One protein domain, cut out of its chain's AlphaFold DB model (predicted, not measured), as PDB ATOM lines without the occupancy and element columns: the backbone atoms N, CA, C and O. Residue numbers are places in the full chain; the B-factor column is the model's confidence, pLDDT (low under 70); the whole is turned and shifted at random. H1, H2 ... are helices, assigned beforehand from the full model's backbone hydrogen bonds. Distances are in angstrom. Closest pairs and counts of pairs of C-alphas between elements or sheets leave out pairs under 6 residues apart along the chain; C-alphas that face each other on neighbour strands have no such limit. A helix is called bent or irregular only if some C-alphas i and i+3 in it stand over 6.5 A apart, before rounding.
ATOM      1  N   THR A 213     475.347 430.638 412.929       97.31
ATOM      2  CA  THR A 213     475.135 431.157 414.282       97.31
ATOM      3  C   THR A 213     475.491 432.640 414.364       97.31
ATOM      4  O   THR A 213     474.797 433.388 415.043       97.31
ATOM      5  N   GLU A 214     476.513 433.104 413.642       96.88
ATOM      6  CA  GLU A 214     476.883 434.520 413.614       96.88
ATOM      7  C   GLU A 214     475.801 435.348 412.917       96.88
ATOM      8  O   GLU A 214     475.384 436.375 413.447       96.88
ATOM      9  N   SER A 215     475.257 434.846 411.803       96.38
ATOM     10  CA  SER A 215     474.152 435.481 411.075       96.38
ATOM     11  C   SER A 215     472.893 435.650 411.936       96.38
ATOM     12  O   SER A 215     472.161 436.627 411.800       96.38
ATOM     13  N   ILE A 216     472.645 434.739 412.880       96.75
ATOM     14  CA  ILE A 216     471.540 434.864 413.835       96.75
ATOM     15  C   ILE A 216     471.882 435.877 414.929       96.75
ATOM     16  O   ILE A 216     471.063 436.734 415.259       96.75
ATOM     17  N   LEU A 217     473.094 435.806 415.484       97.06
ATOM     18  CA  LEU A 217     473.528 436.680 416.574       97.06
ATOM     19  C   LEU A 217     473.741 438.137 416.135       97.06
ATOM     20  O   LEU A 217     473.600 439.037 416.964       97.06
ATOM     21  N   SER A 218     474.026 438.393 414.856       96.31
ATOM     22  CA  SER A 218     474.142 439.746 414.291       96.31
ATOM     23  C   SER A 218     472.830 440.533 414.371       96.31
ATOM     24  O   SER A 218     472.843 441.763 414.389       96.31
ATOM     25  N   ASN A 219     471.699 439.834 414.499       96.12
ATOM     26  CA  ASN A 219     470.386 440.439 414.658       96.12
ATOM     27  C   ASN A 219     470.050 440.833 416.111       96.12
ATOM     28  O   ASN A 219     469.015 441.465 416.345       96.12
ATOM     29  N   LEU A 220     470.894 440.480 417.091       95.25
ATOM     30  CA  LEU A 220     470.684 440.861 418.490       95.25
ATOM     31  C   LEU A 220     470.749 442.374 418.665       95.25
ATOM     32  O   LEU A 220     471.722 443.024 418.286       95.25
ATOM     33  N   GLN A 221     469.734 442.908 419.336       92.25
ATOM     34  CA  GLN A 221     469.715 444.294 419.769       92.25
ATOM     35  C   GLN A 221     470.163 444.385 421.231       92.25
ATOM     36  O   GLN A 221     469.825 443.504 422.033       92.25
ATOM     37  N   PRO A 222     470.918 445.428 421.610       90.81
ATOM     38  CA  PRO A 222     471.101 445.768 423.013       90.81
ATOM     39  C   PRO A 222     469.741 446.033 423.664       90.81
ATOM     40  O   PRO A 222     468.834 446.567 423.019       90.81
ATOM     41  N   ILE A 223     469.600 445.701 424.946       87.44
ATOM     42  CA  ILE A 223     468.390 446.051 425.698       87.44
ATOM     43  C   ILE A 223     468.239 447.582 425.679       87.44
ATOM     44  O   ILE A 223     469.176 448.318 426.002       87.44
ATOM     45  N   LYS A 224     467.073 448.079 425.244       76.25
ATOM     46  CA  LYS A 224     466.795 449.519 425.133       76.25
ATOM     47  C   LYS A 224     466.637 450.137 426.525       76.25
ATOM     48  O   LYS A 224     465.518 450.263 426.990       76.25
ATOM     49  N   GLN A 225     467.766 450.521 427.120       61.62
ATOM     50  CA  GLN A 225     467.970 451.208 428.404       61.62
ATOM     51  C   GLN A 225     467.215 450.664 429.639       61.62
ATOM     52  O   GLN A 225     465.993 450.527 429.639       61.62
ATOM     53  N   PRO A 226     467.927 450.486 430.765       50.59
ATOM     54  CA  PRO A 226     467.314 450.093 432.019       50.59
ATOM     55  C   PRO A 226     466.480 451.267 432.536       50.59
ATOM     56  O   PRO A 226     467.007 452.344 432.817       50.59
ATOM     57  N   LEU A 227     465.172 451.083 432.703       46.72
ATOM     58  CA  LEU A 227     464.334 452.008 433.471       46.72
ATOM     59  C   LEU A 227     464.681 451.880 434.962       46.72
ATOM     60  O   LEU A 227     463.876 451.369 435.722       46.72
ATOM     61  N   ASN A 228     465.895 452.281 435.370       49.44
ATOM     62  CA  ASN A 228     466.418 452.430 436.743       49.44
ATOM     63  C   ASN A 228     466.093 451.337 437.788       49.44
ATOM     64  O   ASN A 228     466.373 451.534 438.961       49.44
ATOM     65  N   ASN A 229     465.544 450.199 437.378       51.31
ATOM     66  CA  ASN A 229     465.067 449.087 438.190       51.31
ATOM     67  C   ASN A 229     464.843 447.887 437.252       51.31
ATOM     68  O   ASN A 229     463.738 447.349 437.179       51.31
ATOM     69  N   GLU A 230     465.861 447.473 436.488       54.41
ATOM     70  CA  GLU A 230     465.806 446.124 435.915       54.41
ATOM     71  C   GLU A 230     465.806 445.145 437.085       54.41
ATOM     72  O   GLU A 230     466.776 445.013 437.835       54.41
ATOM     73  N   SER A 231     464.655 444.523 437.296       60.69
ATOM     74  CA  SER A 231     464.490 443.541 438.347       60.69
ATOM     75  C   SER A 231     465.381 442.332 438.029       60.69
ATOM     76  O   SER A 231     465.553 441.969 436.864       60.69
ATOM     77  N   GLN A 232     465.939 441.656 439.041       61.34
ATOM     78  CA  GLN A 232     466.663 440.389 438.824       61.34
ATOM     79  C   GLN A 232     465.829 439.381 438.005       61.34
ATOM     80  O   GLN A 232     466.395 438.574 437.269       61.34
ATOM     81  N   SER A 233     464.495 439.465 438.076       62.88
ATOM     82  CA  SER A 233     463.569 438.689 437.249       62.88
ATOM     83  C   SER A 233     463.665 438.980 435.747       62.88
ATOM     84  O   SER A 233     463.540 438.045 434.956       62.88
ATOM     85  N   ASP A 234     463.927 440.220 435.327       66.00
ATOM     86  CA  ASP A 234     464.047 440.570 433.904       66.00
ATOM     87  C   ASP A 234     465.354 440.028 433.303       66.00
ATOM     88  O   ASP A 234     465.359 439.480 432.198       66.00
ATOM     89  N   MET A 235     466.453 440.072 434.066       61.19
ATOM     90  CA  MET A 235     467.724 439.466 433.649       61.19
ATOM     91  C   MET A 235     467.658 437.934 433.628       61.19
ATOM     92  O   MET A 235     468.140 437.308 432.680       61.19
ATOM     93  N   GLN A 236     467.021 437.318 434.633       67.00
ATOM     94  CA  GLN A 236     466.762 435.873 434.634       67.00
ATOM     95  C   GLN A 236     465.903 435.465 433.431       67.00
ATOM     96  O   GLN A 236     466.187 434.454 432.792       67.00
ATOM     97  N   SER A 237     464.919 436.285 433.052       82.31
ATOM     98  CA  SER A 237     464.105 436.070 431.852       82.31
ATOM     99  C   SER A 237     464.958 436.043 430.577       82.31
ATOM    100  O   SER A 237     464.834 435.107 429.790       82.31
ATOM    101  N   GLN A 238     465.882 436.992 430.379       90.75
ATOM    102  CA  GLN A 238     466.769 437.001 429.203       90.75
ATOM    103  C   GLN A 238     467.715 435.790 429.159       90.75
ATOM    104  O   GLN A 238     467.938 435.221 428.089       90.75
ATOM    105  N   GLY A 239     468.214 435.342 430.319       89.38
ATOM    106  CA  GLY A 239     468.978 434.095 430.434       89.38
ATOM    107  C   GLY A 239     468.196 432.883 429.923       89.38
ATOM    108  O   GLY A 239     468.707 432.142 429.086       89.38
ATOM    109  N   LEU A 240     466.926 432.753 430.321       91.06
ATOM    110  CA  LEU A 240     466.041 431.676 429.859       91.06
ATOM    111  C   LEU A 240     465.783 431.723 428.345       91.06
ATOM    112  O   LEU A 240     465.659 430.679 427.705       91.06
ATOM    113  N   TRP A 241     465.696 432.913 427.745       92.62
ATOM    114  CA  TRP A 241     465.550 433.046 426.290       92.62
ATOM    115  C   TRP A 241     466.832 432.685 425.538       92.62
ATOM    116  O   TRP A 241     466.752 432.037 424.494       92.62
ATOM    117  N   CYS A 242     467.999 433.039 426.079       94.31
ATOM    118  CA  CYS A 242     469.287 432.579 425.559       94.31
ATOM    119  C   CYS A 242     469.395 431.045 425.629       94.31
ATOM    120  O   CYS A 242     469.733 430.404 424.634       94.31
ATOM    121  N   ASP A 243     469.024 430.448 426.765       92.88
ATOM    122  CA  ASP A 243     468.990 428.992 426.938       92.88
ATOM    123  C   ASP A 243     468.050 428.326 425.932       92.88
ATOM    124  O   ASP A 243     468.420 427.333 425.312       92.88
ATOM    125  N   ALA A 244     466.873 428.913 425.695       90.81
ATOM    126  CA  ALA A 244     465.920 428.404 424.715       90.81
ATOM    127  C   ALA A 244     466.454 428.436 423.271       90.81
ATOM    128  O   ALA A 244     466.075 427.580 422.471       90.81
ATOM    129  N   LEU A 245     467.306 429.407 422.920       94.06
ATOM    130  CA  LEU A 245     467.995 429.422 421.627       94.06
ATOM    131  C   LEU A 245     469.079 428.339 421.573       94.06
ATOM    132  O   LEU A 245     469.148 427.603 420.595       94.06
ATOM    133  N   ALA A 246     469.889 428.222 422.628       93.25
ATOM    134  CA  ALA A 246     470.992 427.265 422.709       93.25
ATOM    135  C   ALA A 246     470.527 425.799 422.723       93.25
ATOM    136  O   ALA A 246     471.221 424.936 422.198       93.25
ATOM    137  N   GLN A 247     469.368 425.517 423.320       87.75
ATOM    138  CA  GLN A 247     468.787 424.174 423.379       87.75
ATOM    139  C   GLN A 247     468.077 423.786 422.082       87.75
ATOM    140  O   GLN A 247     467.911 422.607 421.810       87.75
ATOM    141  N   THR A 248     467.671 424.753 421.252       82.50
ATOM    142  CA  THR A 248     466.961 424.537 419.975       82.50
ATOM    143  C   THR A 248     465.607 423.814 420.079       82.50
ATOM    144  O   THR A 248     464.884 423.763 419.088       82.50
ATOM    145  N   ASP A 249     465.176 423.382 421.272       72.25
ATOM    146  CA  ASP A 249     463.908 422.676 421.540       72.25
ATOM    147  C   ASP A 249     462.678 423.341 420.907       72.25
ATOM    148  O   ASP A 249     461.717 422.690 420.499       72.25
ATOM    149  N   ARG A 250     462.686 424.676 420.840       78.38
ATOM    150  CA  ARG A 250     461.577 425.484 420.307       78.38
ATOM    151  C   ARG A 250     461.827 426.016 418.896       78.38
ATOM    152  O   ARG A 250     460.969 426.711 418.354       78.38
ATOM    153  N   LEU A 251     462.999 425.741 418.339       90.88
ATOM    154  CA  LEU A 251     463.452 426.139 417.011       90.88
ATOM    155  C   LEU A 251     464.204 424.957 416.373       90.88
ATOM    156  O   LEU A 251     465.375 425.096 416.030       90.88
ATOM    157  N   PRO A 252     463.551 423.793 416.195       91.31
ATOM    158  CA  PRO A 252     464.239 422.561 415.807       91.31
ATOM    159  C   PRO A 252     464.851 422.623 414.404       91.31
ATOM    160  O   PRO A 252     465.676 421.787 414.069       91.31
ATOM    161  N   TRP A 253     464.496 423.630 413.599       93.50
ATOM    162  CA  TRP A 253     465.100 423.944 412.300       93.50
ATOM    163  C   TRP A 253     466.471 424.649 412.398       93.50
ATOM    164  O   TRP A 253     467.108 424.897 411.375       93.50
ATOM    165  N   LEU A 254     466.926 424.963 413.615       95.31
ATOM    166  CA  LEU A 254     468.233 425.539 413.950       95.31
ATOM    167  C   LEU A 254     469.094 424.533 414.736       95.31
ATOM    168  O   LEU A 254     469.766 424.895 415.692       95.31
ATOM    169  N   TRP A 255     469.039 423.251 414.382       92.75
ATOM    170  CA  TRP A 255     469.660 422.154 415.144       92.75
ATOM    171  C   TRP A 255     471.199 422.218 415.254       92.75
ATOM    172  O   TRP A 255     471.788 421.482 416.038       92.75
ATOM    173  N   ASP A 256     471.868 423.021 414.430       94.00
ATOM    174  CA  ASP A 256     473.325 423.096 414.252       94.00
ATOM    175  C   ASP A 256     473.918 424.436 414.731       94.00
ATOM    176  O   ASP A 256     474.974 424.865 414.262       94.00
ATOM    177  N   LEU A 257     473.261 425.104 415.689       96.06
ATOM    178  CA  LEU A 257     473.815 426.307 416.308       96.06
ATOM    179  C   LEU A 257     475.057 426.012 417.157       96.06
ATOM    180  O   LEU A 257     475.103 425.074 417.953       96.06
ATOM    181  N   ASN A 258     476.054 426.891 417.053       96.69
ATOM    182  CA  ASN A 258     477.240 426.868 417.893       96.69
ATOM    183  C   ASN A 258     476.911 427.453 419.275       96.69
ATOM    184  O   ASN A 258     476.910 428.670 419.483       96.69
ATOM    185  N   VAL A 259     476.658 426.557 420.228       96.31
ATOM    186  CA  VAL A 259     476.330 426.912 421.613       96.31
ATOM    187  C   VAL A 259     477.427 427.763 422.255       96.31
ATOM    188  O   VAL A 259     477.104 428.741 422.925       96.31
ATOM    189  N   GLU A 260     478.710 427.472 422.020       96.69
ATOM    190  CA  GLU A 260     479.802 428.253 422.617       96.69
ATOM    191  C   GLU A 260     479.797 429.700 422.116       96.69
ATOM    192  O   GLU A 260     479.984 430.630 422.903       96.69
ATOM    193  N   MET A 261     479.493 429.926 420.837       97.31
ATOM    194  CA  MET A 261     479.387 431.283 420.302       97.31
ATOM    195  C   MET A 261     478.185 432.041 420.885       97.31
ATOM    196  O   MET A 261     478.311 433.222 421.215       97.31
ATOM    197  N   ILE A 262     477.055 431.359 421.106       97.00
ATOM    198  CA  ILE A 262     475.896 431.929 421.816       97.00
ATOM    199  C   ILE A 262     476.299 432.343 423.240       97.00
ATOM    200  O   ILE A 262     476.038 433.476 423.653       97.00
ATOM    201  N   ARG A 263     477.000 431.472 423.982       95.94
ATOM    202  CA  ARG A 263     477.470 431.759 425.352       95.94
ATOM    203  C   ARG A 263     478.538 432.844 425.404       95.94
ATOM    204  O   ARG A 263     478.570 433.639 426.343       95.94
ATOM    205  N   SER A 264     479.417 432.898 424.411       96.62
ATOM    206  CA  SER A 264     480.390 433.978 424.253       96.62
ATOM    207  C   SER A 264     479.677 435.317 424.054       96.62
ATOM    208  O   SER A 264     479.918 436.267 424.802       96.62
ATOM    209  N   ARG A 265     478.692 435.373 423.144       95.56
ATOM    210  CA  ARG A 265     477.887 436.578 422.911       95.56
ATOM    211  C   ARG A 265     477.106 437.000 424.155       95.56
ATOM    212  O   ARG A 265     477.083 438.187 424.468       95.56
ATOM    213  N   GLN A 266     476.538 436.047 424.898       94.19
ATOM    214  CA  GLN A 266     475.848 436.298 426.169       94.19
ATOM    215  C   GLN A 266     476.760 436.946 427.219       94.19
ATOM    216  O   GLN A 266     476.325 437.849 427.923       94.19
ATOM    217  N   ARG A 267     478.026 436.519 427.319       93.75
ATOM    218  CA  ARG A 267     479.008 437.119 428.240       93.75
ATOM    219  C   ARG A 267     479.490 438.497 427.786       93.75
ATOM    220  O   ARG A 267     479.880 439.303 428.623       93.75
ATOM    221  N   ALA A 268     479.463 438.767 426.482       92.81
ATOM    222  CA  ALA A 268     479.971 440.008 425.904       92.81
ATOM    223  C   ALA A 268     479.077 441.237 426.156       92.81
ATOM    224  O   ALA A 268     479.524 442.359 425.923       92.81
ATOM    225  N   GLY A 269     477.827 441.066 426.603       88.06
ATOM    226  CA  GLY A 269     476.947 442.203 426.869       88.06
ATOM    227  C   GLY A 269     475.518 441.833 427.258       88.06
ATOM    228  O   GLY A 269     475.156 440.664 427.364       88.06
ATOM    229  N   GLN A 270     474.696 442.862 427.459       89.94
ATOM    230  CA  GLN A 270     473.260 442.730 427.700       89.94
ATOM    231  C   GLN A 270     472.500 442.808 426.372       89.94
ATOM    232  O   GLN A 270     472.541 443.827 425.681       89.94
ATOM    233  N   TRP A 271     471.796 441.732 426.027       93.25
ATOM    234  CA  TRP A 271     471.118 441.577 424.738       93.25
ATOM    235  C   TRP A 271     469.655 441.186 424.928       93.25
ATOM    236  O   TRP A 271     469.325 440.457 425.866       93.25
ATOM    237  N   ASP A 272     468.792 441.627 424.013       93.00
ATOM    238  CA  ASP A 272     467.386 441.220 423.985       93.00
ATOM    239  C   ASP A 272     467.207 439.878 423.250       93.00
ATOM    240  O   ASP A 272     466.820 439.796 422.080       93.00
ATOM    241  N   TRP A 273     467.516 438.793 423.960       94.25
ATOM    242  CA  TRP A 273     467.321 437.420 423.493       94.25
ATOM    243  C   TRP A 273     465.846 437.100 423.254       94.25
ATOM    244  O   TRP A 273     465.516 436.355 422.326       94.25
ATOM    245  N   LYS A 274     464.949 437.667 424.070       92.81
ATOM    246  CA  LYS A 274     463.502 437.487 423.924       92.81
ATOM    247  C   LYS A 274     463.021 437.982 422.567       92.81
ATOM    248  O   LYS A 274     462.279 437.253 421.903       92.81
ATOM    249  N   GLU A 275     463.419 439.185 422.151       93.06
ATOM    250  CA  GLU A 275     463.024 439.738 420.851       93.06
ATOM    251  C   GLU A 275     463.520 438.848 419.701       93.06
ATOM    252  O   GLU A 275     462.720 438.462 418.842       93.06
ATOM    253  N   LEU A 276     464.798 438.449 419.724       95.19
ATOM    254  CA  LEU A 276     465.382 437.581 418.696       95.19
ATOM    255  C   LEU A 276     464.631 436.247 418.579       95.19
ATOM    256  O   LEU A 276     464.162 435.885 417.499       95.19
ATOM    257  N   VAL A 277     464.485 435.519 419.689       94.25
ATOM    258  CA  VAL A 277     463.835 434.199 419.694       94.25
ATOM    259  C   VAL A 277     462.362 434.309 419.306       94.25
ATOM    260  O   VAL A 277     461.834 433.427 418.629       94.25
ATOM    261  N   THR A 278     461.682 435.387 419.700       92.38
ATOM    262  CA  THR A 278     460.282 435.616 419.322       92.38
ATOM    263  C   THR A 278     460.138 435.816 417.816       92.38
ATOM    264  O   THR A 278     459.247 435.212 417.220       92.38
ATOM    265  N   LYS A 279     461.029 436.597 417.192       94.25
ATOM    266  CA  LYS A 279     461.049 436.760 415.733       94.25
ATOM    267  C   LYS A 279     461.346 435.432 415.040       94.25
ATOM    268  O   LYS A 279     460.547 435.004 414.218       94.25
ATOM    269  N   LEU A 280     462.392 434.710 415.453       94.75
ATOM    270  CA  LEU A 280     462.764 433.403 414.875       94.75
ATOM    271  C   LEU A 280     461.640 432.352 414.912       94.75
ATOM    272  O   LEU A 280     461.617 431.446 414.080       94.75
ATOM    273  N   LYS A 281     460.697 432.454 415.856       91.00
ATOM    274  CA  LYS A 281     459.534 431.555 415.950       91.00
ATOM    275  C   LYS A 281     458.423 431.854 414.945       91.00
ATOM    276  O   LYS A 281     457.520 431.032 414.794       91.00
ATOM    277  N   GLN A 282     458.436 433.015 414.296       89.75
ATOM    278  CA  GLN A 282     457.385 433.398 413.359       89.75
ATOM    279  C   GLN A 282     457.327 432.414 412.181       89.75
ATOM    280  O   GLN A 282     458.344 432.037 411.596       89.75
ATOM    281  N   SER A 283     456.117 431.981 411.816       83.81
ATOM    282  CA  SER A 283     455.904 431.000 410.742       83.81
ATOM    283  C   SER A 283     456.424 431.482 409.392       83.81
ATOM    284  O   SER A 283     456.946 430.684 408.616       83.81
ATOM    285  N   ASP A 284     456.307 432.783 409.135       84.94
ATOM    286  CA  ASP A 284     456.535 433.397 407.829       84.94
ATOM    287  C   ASP A 284     457.906 434.067 407.680       84.94
ATOM    288  O   ASP A 284     458.168 434.690 406.658       84.94
ATOM    289  N   ILE A 285     458.824 433.869 408.636       88.88
ATOM    290  CA  ILE A 285     460.177 434.454 408.586       88.88
ATOM    291  C   ILE A 285     461.020 433.962 407.394       88.88
ATOM    292  O   ILE A 285     462.019 434.563 407.005       88.88
ATOM    293  N   HIS A 286     460.595 432.868 406.764       87.88
ATOM    294  CA  HIS A 286     461.186 432.365 405.530       87.88
ATOM    295  C   HIS A 286     460.896 433.247 404.305       87.88
ATOM    296  O   HIS A 286     461.576 433.115 403.292       87.88
ATOM    297  N   ARG A 287     459.886 434.126 404.358       85.12
ATOM    298  CA  ARG A 287     459.480 434.922 403.197       85.12
ATOM    299  C   ARG A 287     460.508 436.020 402.902       85.12
ATOM    300  O   ARG A 287     460.906 436.713 403.836       85.12
ATOM    301  N   PRO A 288     460.870 436.267 401.628       80.62
ATOM    302  CA  PRO A 288     461.837 437.315 401.276       80.62
ATOM    303  C   PRO A 288     461.396 438.730 401.675       80.62
ATOM    304  O   PRO A 288     462.229 439.593 401.922       80.62
ATOM    305  N   VAL A 289     460.081 438.972 401.755       81.31
ATOM    306  CA  VAL A 289     459.512 440.267 402.168       81.31
ATOM    307  C   VAL A 289     459.667 440.547 403.665       81.31
ATOM    308  O   VAL A 289     459.459 441.679 404.096       81.31
ATOM    309  N   ASP A 290     459.994 439.529 404.468       84.12
ATOM    310  CA  ASP A 290     460.231 439.711 405.893       84.12
ATOM    311  C   ASP A 290     461.611 440.333 406.127       84.12
ATOM    312  O   ASP A 290     462.652 439.701 405.925       84.12
ATOM    313  N   VAL A 291     461.595 441.579 406.594       86.25
ATOM    314  CA  VAL A 291     462.783 442.369 406.946       86.25
ATOM    315  C   VAL A 291     463.009 442.430 408.460       86.25
ATOM    316  O   VAL A 291     463.773 443.266 408.938       86.25
ATOM    317  N   SER A 292     462.321 441.580 409.236       90.62
ATOM    318  CA  SER A 292     462.370 441.618 410.704       90.62
ATOM    319  C   SER A 292     463.725 441.166 411.256       90.62
ATOM    320  O   SER A 292     464.163 441.685 412.289       90.62
ATOM    321  N   LEU A 293     464.369 440.231 410.546       93.12
ATOM    322  CA  LEU A 293     465.729 439.747 410.747       93.12
ATOM    323  C   LEU A 293     466.459 439.697 409.394       93.12
ATOM    324  O   LEU A 293     465.896 439.303 408.371       93.12
ATOM    325  N   GLN A 294     467.740 440.039 409.396       93.25
ATOM    326  CA  GLN A 294     468.653 439.853 408.273       93.25
ATOM    327  C   GLN A 294     469.145 438.401 408.262       93.25
ATOM    328  O   GLN A 294     470.215 438.097 408.784       93.25
ATOM    329  N   LEU A 295     468.323 437.491 407.731       93.69
ATOM    330  CA  LEU A 295     468.669 436.072 407.598       93.69
ATOM    331  C   LEU A 295     469.210 435.752 406.198       93.69
ATOM    332  O   LEU A 295     468.619 436.227 405.218       93.69
ATOM    333  N   PRO A 296     470.252 434.906 406.081       94.31
ATOM    334  CA  PRO A 296     470.762 434.462 404.789       94.31
ATOM    335  C   PRO A 296     469.719 433.628 404.033       94.31
ATOM    336  O   PRO A 296     468.872 432.959 404.636       94.31
TER     337      PRO A 296
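Overview. This is residues 213 to 296 of the 383 residues of an uncharacterized protein of Aureobasidium pullulans (UniProt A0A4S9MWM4). Two helices, H2 and H3, lie side by side as a helical hairpin, with the short helix H4 packed on H2 and the short helix H1 packed on H3. Long loops complete the domain: residues 218 to 231 lead from H1 to H2, and residues 225 to 234, of which 232 to 234 belong to H2, stick out, while residues 281 to 296 follow H4 as a long unnamed end. The printed part has 84 residues with four named helices, H1, H2, H3 and H4 in that order, and no named strand. The class is all helix, though under half of the residues, 39 of the 84, are in named elements. The whole is compact, with a radius of gyration of the C-alphas of 13.1 A, and spans 39 by 27 by 20 A.

Arrangement. H1, residues 213 to 217, touches H3, residues 259 to 268; their closest C-alphas, those of Thr 213 and Met 261, are 7.4 A apart. H1 is apart from H2, residues 232 to 247, and near H4, residues 273 to 280. H2 and H3 form a helical hairpin, at a shallow tilt of 26 degrees, opposite ways. H2 touches H3 with residues 242 to 246 alone, and the closest C-alphas, those of Ala 246 and Val 259, are 5.5 A apart. H2 touches H4 with residues 238 to 245 alone, and the closest C-alphas, those of Trp 241 and Lys 274, are 5.4 A apart. H2 and H4 run the same way at a steep tilt of 40 degrees. H3 and H4 are apart. In H1, H2, H3 and H4 every pair of O i and N i+4 is within hydrogen-bond range.

Along the chain. H1 begins at C-alpha 213, at (475.135, 431.157, 414.282), and has 5 residues. H2, the longest helix with 16 residues, runs 22.5 A from C-alpha 232, at (466.663, 440.389, 438.824), to C-alpha 247. H3 has 10 residues and measures 14.3 A from C-alpha 259 to C-alpha 268. H4 has 8 residues, measures 10.5 A and ends at C-alpha 280, at (462.764, 433.403, 414.875). No helix is bent or irregular.

Size, cuts and confidence. The two C-alphas farthest apart are those of Asn 229 and Pro 288, at 38.9 A. The C-alphas of Thr 213 and Pro 296, the first and last printed, are 11.0 A apart. The body without residues 225 to 234 spans 32 by 28 by 20 A. The links from H1 to H2, with 14 residues, and from H2 to H3, with 11 residues, are long; the link from H3 to H4, with 4 residues, is tight. The printed part has no cut. The mean pLDDT of the printed part is 86.6, and residues 225 to 236 are under 70.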